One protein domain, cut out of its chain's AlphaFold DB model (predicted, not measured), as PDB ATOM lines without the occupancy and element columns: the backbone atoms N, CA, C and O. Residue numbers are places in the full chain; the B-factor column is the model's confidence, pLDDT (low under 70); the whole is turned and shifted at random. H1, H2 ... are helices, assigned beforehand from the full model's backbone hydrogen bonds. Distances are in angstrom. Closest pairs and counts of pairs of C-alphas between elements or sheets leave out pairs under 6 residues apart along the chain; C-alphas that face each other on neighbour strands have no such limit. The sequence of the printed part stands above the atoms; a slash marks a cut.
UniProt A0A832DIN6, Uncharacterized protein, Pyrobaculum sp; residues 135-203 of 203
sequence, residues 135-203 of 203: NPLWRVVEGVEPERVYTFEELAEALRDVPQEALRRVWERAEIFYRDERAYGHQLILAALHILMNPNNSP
ATOM      1  N   ASN A 135     210.045 205.434 255.975       92.31
ATOM      2  CA  ASN A 135     211.303 206.025 256.412       92.31
ATOM      3  C   ASN A 135     211.830 205.281 257.661       92.31
ATOM      4  O   ASN A 135     211.119 205.226 258.670       92.31
ATOM      5  N   PRO A 136     213.068 204.752 257.639       93.56
ATOM      6  CA  PRO A 136     213.617 203.960 258.740       93.56
ATOM      7  C   PRO A 136     213.694 204.721 260.070       93.56
ATOM      8  O   PRO A 136     213.642 204.106 261.131       93.56
ATOM      9  N   LEU A 137     213.749 206.055 260.045       94.81
ATOM     10  CA  LEU A 137     213.770 206.875 261.259       94.81
ATOM     11  C   LEU A 137     212.481 206.736 262.083       94.81
ATOM     12  O   LEU A 137     212.527 206.874 263.302       94.81
ATOM     13  N   TRP A 138     211.347 206.387 261.464       95.00
ATOM     14  CA  TRP A 138     210.118 206.100 262.209       95.00
ATOM     15  C   TRP A 138     210.216 204.832 263.054       95.00
ATOM     16  O   TRP A 138     209.587 204.762 264.106       95.00
ATOM     17  N   ARG A 139     211.035 203.860 262.638       94.25
ATOM     18  CA  ARG A 139     211.305 202.651 263.428       94.25
ATOM     19  C   ARG A 139     212.172 202.944 264.640       94.25
ATOM     20  O   ARG A 139     211.957 202.342 265.682       94.25
ATOM     21  N   VAL A 140     213.072 203.920 264.537       94.38
ATOM     22  CA  VAL A 140     213.816 204.431 265.694       94.38
ATOM     23  C   VAL A 140     212.866 205.105 266.686       94.38
ATOM     24  O   VAL A 140     212.898 204.799 267.870       94.38
ATOM     25  N   VAL A 141     211.970 205.971 266.203       94.25
ATOM     26  CA  VAL A 141     210.977 206.653 267.054       94.25
ATOM     27  C   VAL A 141     210.037 205.667 267.759       94.25
ATOM     28  O   VAL A 141     209.601 205.928 268.873       94.25
ATOM     29  N   GLU A 142     209.701 204.549 267.115       93.50
ATOM     30  CA  GLU A 142     208.818 203.518 267.671       93.50
ATOM     31  C   GLU A 142     209.534 202.550 268.621       93.50
ATOM     32  O   GLU A 142     208.987 202.213 269.666       93.50
ATOM     33  N   GLY A 143     210.723 202.074 268.243       91.12
ATOM     34  CA  GLY A 143     211.397 200.963 268.915       91.12
ATOM     35  C   GLY A 143     212.315 201.363 270.069       91.12
ATOM     36  O   GLY A 143     212.733 200.495 270.828       91.12
ATOM     37  N   VAL A 144     212.637 202.649 270.222       94.00
ATOM     38  CA  VAL A 144     213.457 203.134 271.339       94.00
ATOM     39  C   VAL A 144     212.590 203.410 272.566       94.00
ATOM     40  O   VAL A 144     211.642 204.189 272.518       94.00
ATOM     41  N   GLU A 145     212.965 202.828 273.702       93.00
ATOM     42  CA  GLU A 145     212.383 203.171 275.006       93.00
ATOM     43  C   GLU A 145     212.944 204.509 275.532       93.00
ATOM     44  O   GLU A 145     214.155 204.587 275.754       93.00
ATOM     45  N   PRO A 146     212.115 205.543 275.793       87.75
ATOM     46  CA  PRO A 146     212.593 206.895 276.122       87.75
ATOM     47  C   PRO A 146     213.491 206.995 277.364       87.75
ATOM     48  O   PRO A 146     214.439 207.784 277.389       87.75
ATOM     49  N   GLU A 147     213.193 206.197 278.389       89.31
ATOM     50  CA  GLU A 147     213.856 206.256 279.700       89.31
ATOM     51  C   GLU A 147     215.097 205.348 279.780       89.31
ATOM     52  O   GLU A 147     215.858 205.409 280.746       89.31
ATOM     53  N   ARG A 148     215.320 204.496 278.771       92.62
ATOM     54  CA  ARG A 148     216.457 203.574 278.731       92.62
ATOM     55  C   ARG A 148     217.709 204.279 278.214       92.62
ATOM     56  O   ARG A 148     217.635 205.144 277.346       92.62
ATOM     57  N   VAL A 149     218.866 203.882 278.733       90.88
ATOM     58  CA  VAL A 149     220.182 204.291 278.229       90.88
ATOM     59  C   VAL A 149     220.719 203.199 277.310       90.88
ATOM     60  O   VAL A 149     220.580 202.017 277.629       90.88
ATOM     61  N   TYR A 150     221.319 203.600 276.195       91.25
ATOM     62  CA  TYR A 150     221.882 202.705 275.186       91.25
ATOM     63  C   TYR A 150     223.354 203.033 274.945       91.25
ATOM     64  O   TYR A 150     223.721 204.210 274.976       91.25
ATOM     65  N   THR A 151     224.170 202.022 274.640       92.50
ATOM     66  CA  THR A 151     225.344 202.173 273.756       92.50
ATOM     67  C   THR A 151     224.926 202.056 272.285       92.50
ATOM     68  O   THR A 151     223.799 201.649 271.978       92.50
ATOM     69  N   PHE A 152     225.821 202.385 271.349       91.69
ATOM     70  CA  PHE A 152     225.522 202.224 269.924       91.69
ATOM     71  C   PHE A 152     225.263 200.752 269.560       91.69
ATOM     72  O   PHE A 152     224.355 200.460 268.783       91.69
ATOM     73  N   GLU A 153     226.016 199.820 270.146       91.62
ATOM     74  CA  GLU A 153     225.855 198.378 269.939       91.62
ATOM     75  C   GLU A 153     224.502 197.886 270.463       91.62
ATOM     76  O   GLU A 153     223.800 197.164 269.758       91.62
ATOM     77  N   GLU A 154     224.101 198.314 271.664       94.38
ATOM     78  CA  GLU A 154     222.799 197.958 272.241       94.38
ATOM     79  C   GLU A 154     221.636 198.501 271.404       94.38
ATOM     80  O   GLU A 154     220.623 197.821 271.234       94.38
ATOM     81  N   LEU A 155     221.780 199.715 270.861       94.00
ATOM     82  CA  LEU A 155     220.800 200.306 269.953       94.00
ATOM     83  C   LEU A 155     220.717 199.533 268.630       94.00
ATOM     84  O   LEU A 155     219.618 199.273 268.142       94.00
ATOM     85  N   ALA A 156     221.865 199.170 268.050       93.56
ATOM     86  CA  ALA A 156     221.936 198.416 266.801       93.56
ATOM     87  C   ALA A 156     221.331 197.013 266.937       93.56
ATOM     88  O   ALA A 156     220.642 196.561 266.024       93.56
ATOM     89  N   GLU A 157     221.527 196.364 268.084       93.88
ATOM     90  CA  GLU A 157     220.908 195.073 268.384       93.88
ATOM     91  C   GLU A 157     219.390 195.210 268.572       93.88
ATOM     92  O   GLU A 157     218.610 194.470 267.968       93.88
ATOM     93  N   ALA A 158     218.948 196.204 269.353       92.75
ATOM     94  CA  ALA A 158     217.527 196.454 269.596       92.75
ATOM     95  C   ALA A 158     216.756 196.806 268.311       92.75
ATOM     96  O   ALA A 158     215.572 196.491 268.191       92.75
ATOM     97  N   LEU A 159     217.423 197.439 267.342       95.31
ATOM     98  CA  LEU A 159     216.842 197.915 266.085       95.31
ATOM     99  C   LEU A 159     217.483 197.258 264.855       95.31
ATOM    100  O   LEU A 159     217.724 197.925 263.850       95.31
ATOM    101  N   ARG A 160     217.714 195.941 264.905       93.25
ATOM    102  CA  ARG A 160     218.349 195.147 263.831       93.25
ATOM    103  C   ARG A 160     217.741 195.303 262.429       93.25
ATOM    104  O   ARG A 160     218.436 195.100 261.438       93.25
ATOM    105  N   ASP A 161     216.459 195.655 262.340       91.44
ATOM    106  CA  ASP A 161     215.746 195.836 261.068       91.44
ATOM    107  C   ASP A 161     215.885 197.266 260.501       91.44
ATOM    108  O   ASP A 161     215.380 197.572 259.418       91.44
ATOM    109  N   VAL A 162     216.565 198.164 261.221       94.31
ATOM    110  CA  VAL A 162     216.855 199.534 260.788       94.31
ATOM    111  C   VAL A 162     218.237 199.577 260.128       94.31
ATOM    112  O   VAL A 162     219.203 199.072 260.699       94.31
ATOM    113  N   PRO A 163     218.389 200.215 258.949       95.19
ATOM    114  CA  PRO A 163     219.691 200.361 258.309       95.19
ATOM    115  C   PRO A 163     220.724 200.994 259.247       95.19
ATOM    116  O   PRO A 163     220.490 202.065 259.812       95.19
ATOM    117  N   GLN A 164     221.897 200.369 259.358       92.88
ATOM    118  CA  GLN A 164     222.960 200.805 260.270       92.88
ATOM    119  C   GLN A 164     223.413 202.250 260.008       92.88
ATOM    120  O   GLN A 164     223.738 202.977 260.943       92.88
ATOM    121  N   GLU A 165     223.386 202.698 258.750       92.44
ATOM    122  CA  GLU A 165     223.669 204.088 258.379       92.44
ATOM    123  C   GLU A 165     222.666 205.071 259.006       92.44
ATOM    124  O   GLU A 165     223.057 206.116 259.524       92.44
ATOM    125  N   ALA A 166     221.373 204.727 259.019       92.06
ATOM    126  CA  ALA A 166     220.350 205.556 259.649       92.06
ATOM    127  C   ALA A 166     220.555 205.618 261.169       92.06
ATOM    128  O   ALA A 166     220.478 206.703 261.745       92.06
ATOM    129  N   LEU A 167     220.880 204.485 261.803       93.50
ATOM    130  CA  LEU A 167     221.202 204.435 263.232       93.50
ATOM    131  C   LEU A 167     222.439 205.269 263.569       93.50
ATOM    132  O   LEU A 167     222.410 206.031 264.532       93.50
ATOM    133  N   ARG A 168     223.498 205.195 262.756       91.44
ATOM    134  CA  ARG A 168     224.715 205.994 262.950       91.44
ATOM    135  C   ARG A 168     224.432 207.490 262.839       91.44
ATOM    136  O   ARG A 168     224.854 208.249 263.701       91.44
ATOM    137  N   ARG A 169     223.634 207.910 261.853       89.75
ATOM    138  CA  ARG A 169     223.210 209.314 261.724       89.75
ATOM    139  C   ARG A 169     222.398 209.794 262.924       89.75
ATOM    140  O   ARG A 169     222.555 210.942 263.334       89.75
ATOM    141  N   VAL A 170     221.518 208.951 263.469       91.62
ATOM    142  CA  VAL A 170     220.786 209.264 264.709       91.62
ATOM    143  C   VAL A 170     221.754 209.388 265.878       91.62
ATOM    144  O   VAL A 170     221.643 210.346 266.633       91.62
ATOM    145  N   TRP A 171     222.710 208.468 265.998       90.44
ATOM    146  CA  TRP A 171     223.707 208.460 267.064       90.44
ATOM    147  C   TRP A 171     224.563 209.730 267.062       90.44
ATOM    148  O   TRP A 171     224.545 210.487 268.026       90.44
ATOM    149  N   GLU A 172     225.197 210.049 265.932       86.62
ATOM    150  CA  GLU A 172     225.984 211.278 265.740       86.62
ATOM    151  C   GLU A 172     225.142 212.541 265.983       86.62
ATOM    152  O   GLU A 172     225.624 213.564 266.469       86.62
ATOM    153  N   ARG A 173     223.847 212.492 265.647       84.19
ATOM    154  CA  ARG A 173     222.922 213.593 265.927       84.19
ATOM    155  C   ARG A 173     222.583 213.695 267.412       84.19
ATOM    156  O   ARG A 173     222.417 214.812 267.897       84.19
ATOM    157  N   ALA A 174     222.462 212.573 268.114       83.38
ATOM    158  CA  ALA A 174     222.226 212.532 269.550       83.38
ATOM    159  C   ALA A 174     223.443 213.062 270.331       83.38
ATOM    160  O   ALA A 174     223.267 213.758 271.329       83.38
ATOM    161  N   GLU A 175     224.661 212.853 269.817       68.00
ATOM    162  CA  GLU A 175     225.900 213.386 270.404       68.00
ATOM    163  C   GLU A 175     225.960 214.923 270.440       68.00
ATOM    164  O   GLU A 175     226.639 215.499 271.292       68.00
ATOM    165  N   ILE A 176     225.205 215.620 269.576       58.59
ATOM    166  CA  ILE A 176     225.045 217.086 269.663       58.59
ATOM    167  C   ILE A 176     224.467 217.491 271.027       58.59
ATOM    168  O   ILE A 176     224.745 218.588 271.511       58.59
ATOM    169  N   PHE A 177     223.689 216.608 271.655       52.16
ATOM    170  CA  PHE A 177     223.107 216.848 272.964       52.16
ATOM    171  C   PHE A 177     224.067 216.458 274.104       52.16
ATOM    172  O   PHE A 177     224.073 217.169 275.106       52.16
ATOM    173  N   TYR A 178     224.903 215.410 273.961       53.12
ATOM    174  CA  TYR A 178     225.833 214.922 275.001       53.12
ATOM    175  C   TYR A 178     227.071 214.189 274.427       53.12
ATOM    176  O   TYR A 178     226.936 213.297 273.599       53.12
ATOM    177  N   ARG A 179     228.286 214.525 274.900       55.78
ATOM    178  CA  ARG A 179     229.561 213.857 274.540       55.78
ATOM    179  C   ARG A 179     229.850 212.650 275.443       55.78
ATOM    180  O   ARG A 179     230.772 212.715 276.254       55.78
ATOM    181  N   ASP A 180     229.059 211.594 275.344       60.78
ATOM    182  CA  ASP A 180     229.273 210.380 276.141       60.78
ATOM    183  C   ASP A 180     229.155 209.128 275.264       60.78
ATOM    184  O   ASP A 180     228.527 209.170 274.208       60.78
ATOM    185  N   GLU A 181     229.711 207.995 275.700       75.88
ATOM    186  CA  GLU A 181     229.588 206.704 274.984       75.88
ATOM    187  C   GLU A 181     228.151 206.136 275.023       75.88
ATOM    188  O   GLU A 181     227.875 205.040 274.527       75.88
ATOM    189  N   ARG A 182     227.223 206.864 275.656       85.56
ATOM    190  CA  ARG A 182     225.848 206.453 275.918       85.56
ATOM    191  C   ARG A 182     224.862 207.579 275.640       85.56
ATOM    192  O   ARG A 182     225.126 208.737 275.949       85.56
ATOM    193  N   ALA A 183     223.683 207.208 275.153       85.62
ATOM    194  CA  ALA A 183     222.575 208.127 274.914       85.62
ATOM    195  C   ALA A 183     221.292 207.626 275.586       85.62
ATOM    196  O   ALA A 183     220.996 206.428 275.582       85.62
ATOM    197  N   TYR A 184     220.507 208.546 276.147       89.12
ATOM    198  CA  TYR A 184     219.152 208.239 276.605       89.12
ATOM    199  C   TYR A 184     218.211 208.075 275.408       89.12
ATOM    200  O   TYR A 184     218.324 208.778 274.403       89.12
ATOM    201  N   GLY A 185     217.220 207.197 275.534       89.88
ATOM    202  CA  GLY A 185     216.277 206.905 274.464       89.88
ATOM    203  C   GLY A 185     215.513 208.130 273.967       89.88
ATOM    204  O   GLY A 185     215.384 208.318 272.760       89.88
ATOM    205  N   HIS A 186     215.090 209.029 274.860       86.50
ATOM    206  CA  HIS A 186     214.448 210.284 274.454       86.50
ATOM    207  C   HIS A 186     215.370 211.150 273.575       86.50
ATOM    208  O   HIS A 186     214.902 211.786 272.634       86.50
ATOM    209  N   GLN A 187     216.688 211.131 273.805       87.25
ATOM    210  CA  GLN A 187     217.659 211.865 272.983       87.25
ATOM    211  C   GLN A 187     217.753 211.263 271.580       87.25
ATOM    212  O   GLN A 187     217.752 211.997 270.595       87.25
ATOM    213  N   LEU A 188     217.768 209.932 271.481       91.50
ATOM    214  CA  LEU A 188     217.769 209.209 270.207       91.50
ATOM    215  C   LEU A 188     216.469 209.449 269.420       91.50
ATOM    216  O   LEU A 188     216.511 209.694 268.212       91.50
ATOM    217  N   ILE A 189     215.318 209.459 270.101       92.12
ATOM    218  CA  ILE A 189     214.016 209.780 269.497       92.12
ATOM    219  C   ILE A 189     214.016 211.218 268.965       92.12
ATOM    220  O   ILE A 189     213.673 211.448 267.803       92.12
ATOM    221  N   LEU A 190     214.446 212.193 269.772       88.25
ATOM    222  CA  LEU A 190     214.528 213.596 269.355       88.25
ATOM    223  C   LEU A 190     215.530 213.802 268.211       88.25
ATOM    224  O   LEU A 190     215.256 214.576 267.294       88.25
ATOM    225  N   ALA A 191     216.651 213.082 268.209       89.50
ATOM    226  CA  ALA A 191     217.624 213.101 267.123       89.50
ATOM    227  C   ALA A 191     217.025 212.576 265.807       89.50
ATOM    228  O   ALA A 191     217.166 213.225 264.766       89.50
ATOM    229  N   ALA A 192     216.296 211.456 265.845       92.50
ATOM    230  CA  ALA A 192     215.593 210.915 264.683       92.50
ATOM    231  C   ALA A 192     214.531 211.892 264.145       92.50
ATOM    232  O   ALA A 192     214.493 212.170 262.943       92.50
ATOM    233  N   LEU A 193     213.720 212.479 265.033       90.94
ATOM    234  CA  LEU A 193     212.721 213.490 264.670       90.94
ATOM    235  C   LEU A 193     213.374 214.744 264.080       90.94
ATOM    236  O   LEU A 193     212.910 215.255 263.065       90.94
ATOM    237  N   HIS A 194     214.492 215.202 264.639       85.00
ATOM    238  CA  HIS A 194     215.242 216.330 264.099       85.00
ATOM    239  C   HIS A 194     215.741 216.055 262.669       85.00
ATOM    240  O   HIS A 194     215.686 216.941 261.812       85.00
ATOM    241  N   ILE A 195     216.236 214.845 262.383       87.38
ATOM    242  CA  ILE A 195     216.658 214.459 261.026       87.38
ATOM    243  C   ILE A 195     215.456 214.478 260.071       87.38
ATOM    244  O   ILE A 195     215.565 215.023 258.973       87.38
ATOM    245  N   LEU A 196     214.300 213.963 260.501       89.00
ATOM    246  CA  LEU A 196     213.053 214.013 259.727       89.00
ATOM    247  C   LEU A 196     212.594 215.454 259.437       89.00
ATOM    248  O   LEU A 196     212.121 215.732 258.338       89.00
ATOM    249  N   MET A 197     212.767 216.381 260.385       83.19
ATOM    250  CA  MET A 197     212.431 217.805 260.219       83.19
ATOM    251  C   MET A 197     213.415 218.568 259.318       83.19
ATOM    252  O   MET A 197     213.087 219.638 258.808       83.19
ATOM    253  N   ASN A 198     214.626 218.042 259.116       75.12
ATOM    254  CA  ASN A 198     215.683 218.657 258.312       75.12
ATOM    255  C   ASN A 198     216.263 217.649 257.296       75.12
ATOM    256  O   ASN A 198     217.430 217.259 257.411       75.12
ATOM    257  N   PRO A 199     215.504 217.266 256.252       55.31
ATOM    258  CA  PRO A 199     215.912 216.214 255.312       55.31
ATOM    259  C   PRO A 199     217.193 216.548 254.525       55.31
ATOM    260  O   PRO A 199     217.956 215.653 254.174       55.31
ATOM    261  N   ASN A 200     217.498 217.837 254.327       56.94
ATOM    262  CA  ASN A 200     218.722 218.314 253.662       56.94
ATOM    263  C   ASN A 200     219.971 218.334 254.575       56.94
ATOM    264  O   ASN A 200     220.904 219.083 254.297       56.94
ATOM    265  N   ASN A 201     219.972 217.595 255.687       48.72
ATOM    266  CA  ASN A 201     221.169 217.290 256.486       48.72
ATOM    267  C   ASN A 201     221.667 215.864 256.176       48.72
ATOM    268  O   ASN A 201     221.941 215.078 257.089       48.72
ATOM    269  N   SER A 202     221.702 215.506 254.891       31.44
ATOM    270  CA  SER A 202     222.597 214.451 254.400       31.44
ATOM    271  C   SER A 202     224.030 215.008 254.407       31.44
ATOM    272  O   SER A 202     224.152 216.233 254.302       31.44
ATOM    273  N   PRO A 203     225.066 214.176 254.619       35.94
ATOM    274  CA  PRO A 203     226.456 214.625 254.521       35.94
ATOM    275  C   PRO A 203     226.734 215.370 253.209       35.94
ATOM    276  O   PRO A 203     226.087 215.037 252.187       35.94
TER     277      PRO A 203
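What this domain is: This is residues 135 to 203 of the 203 residues of an uncharacterized protein of Pyrobaculum sp (UniProt A0A832DIN6). Two helices, H1 and H4, lie side by side and run opposite ways; H3 crosses H4 at nearly a right angle, and H2 packs on H3, apart from H4. The links H1 to H2 and H3 to H4 are tied by a short antiparallel pairing of residues 149 to 150 with residues 183 to 184. The printed part has 69 residues with four named helices, H1, H2, H3 and H4 along the chain, and no named strand; its class is all helix. It is compact, with a radius of gyration of the C-alphas of 10.6 A, and rounded, spanning 28 by 26 by 18 A.

How they stand to each other: H1, residues 137 to 143, touches H4, residues 185 to 197, at a shallow tilt of 24 degrees, opposite ways; their closest C-alphas, of Val 141 and Ile 189, are 5.0 A apart. H2, residues 152 to 158, touches H3, residues 164 to 175, at a steep tilt of 52 degrees, opposite ways; the closest C-alphas, of Ala 156 and Gln 164, are 7.0 A apart. H3 touches H4 with residues 170 to 174 alone, about perpendicular at 73 degrees; the closest C-alphas, of Ala 174 and Ala 191, are 5.2 A apart. H1 and H3 are close but not clearly touching, with the C-alphas of Leu 137 and Ala 166 closest at 6.9 A. H2 and H4 are apart. In H1, H2, H3 and H4 every O i to N i+4 pair is within hydrogen-bond range.

Where its parts are: H1 begins at C-alpha 137, (213.770, 206.875, 261.259), and is 10.0 A long; H2 is 9.9 A. H3 is 16.4 A long. H4, 18.3 A, ends at C-alpha 197, (212.431, 217.805, 260.219).

The domain as a whole: The two C-alphas farthest apart, of Glu 147 and Pro 203, the chain's last residue, are 29.4 A apart. The printed part has no cut; the link H2 to H3 is tight, and no link is long. The model's pLDDT is under 70 in residues 175 to 180 and 199 to 203.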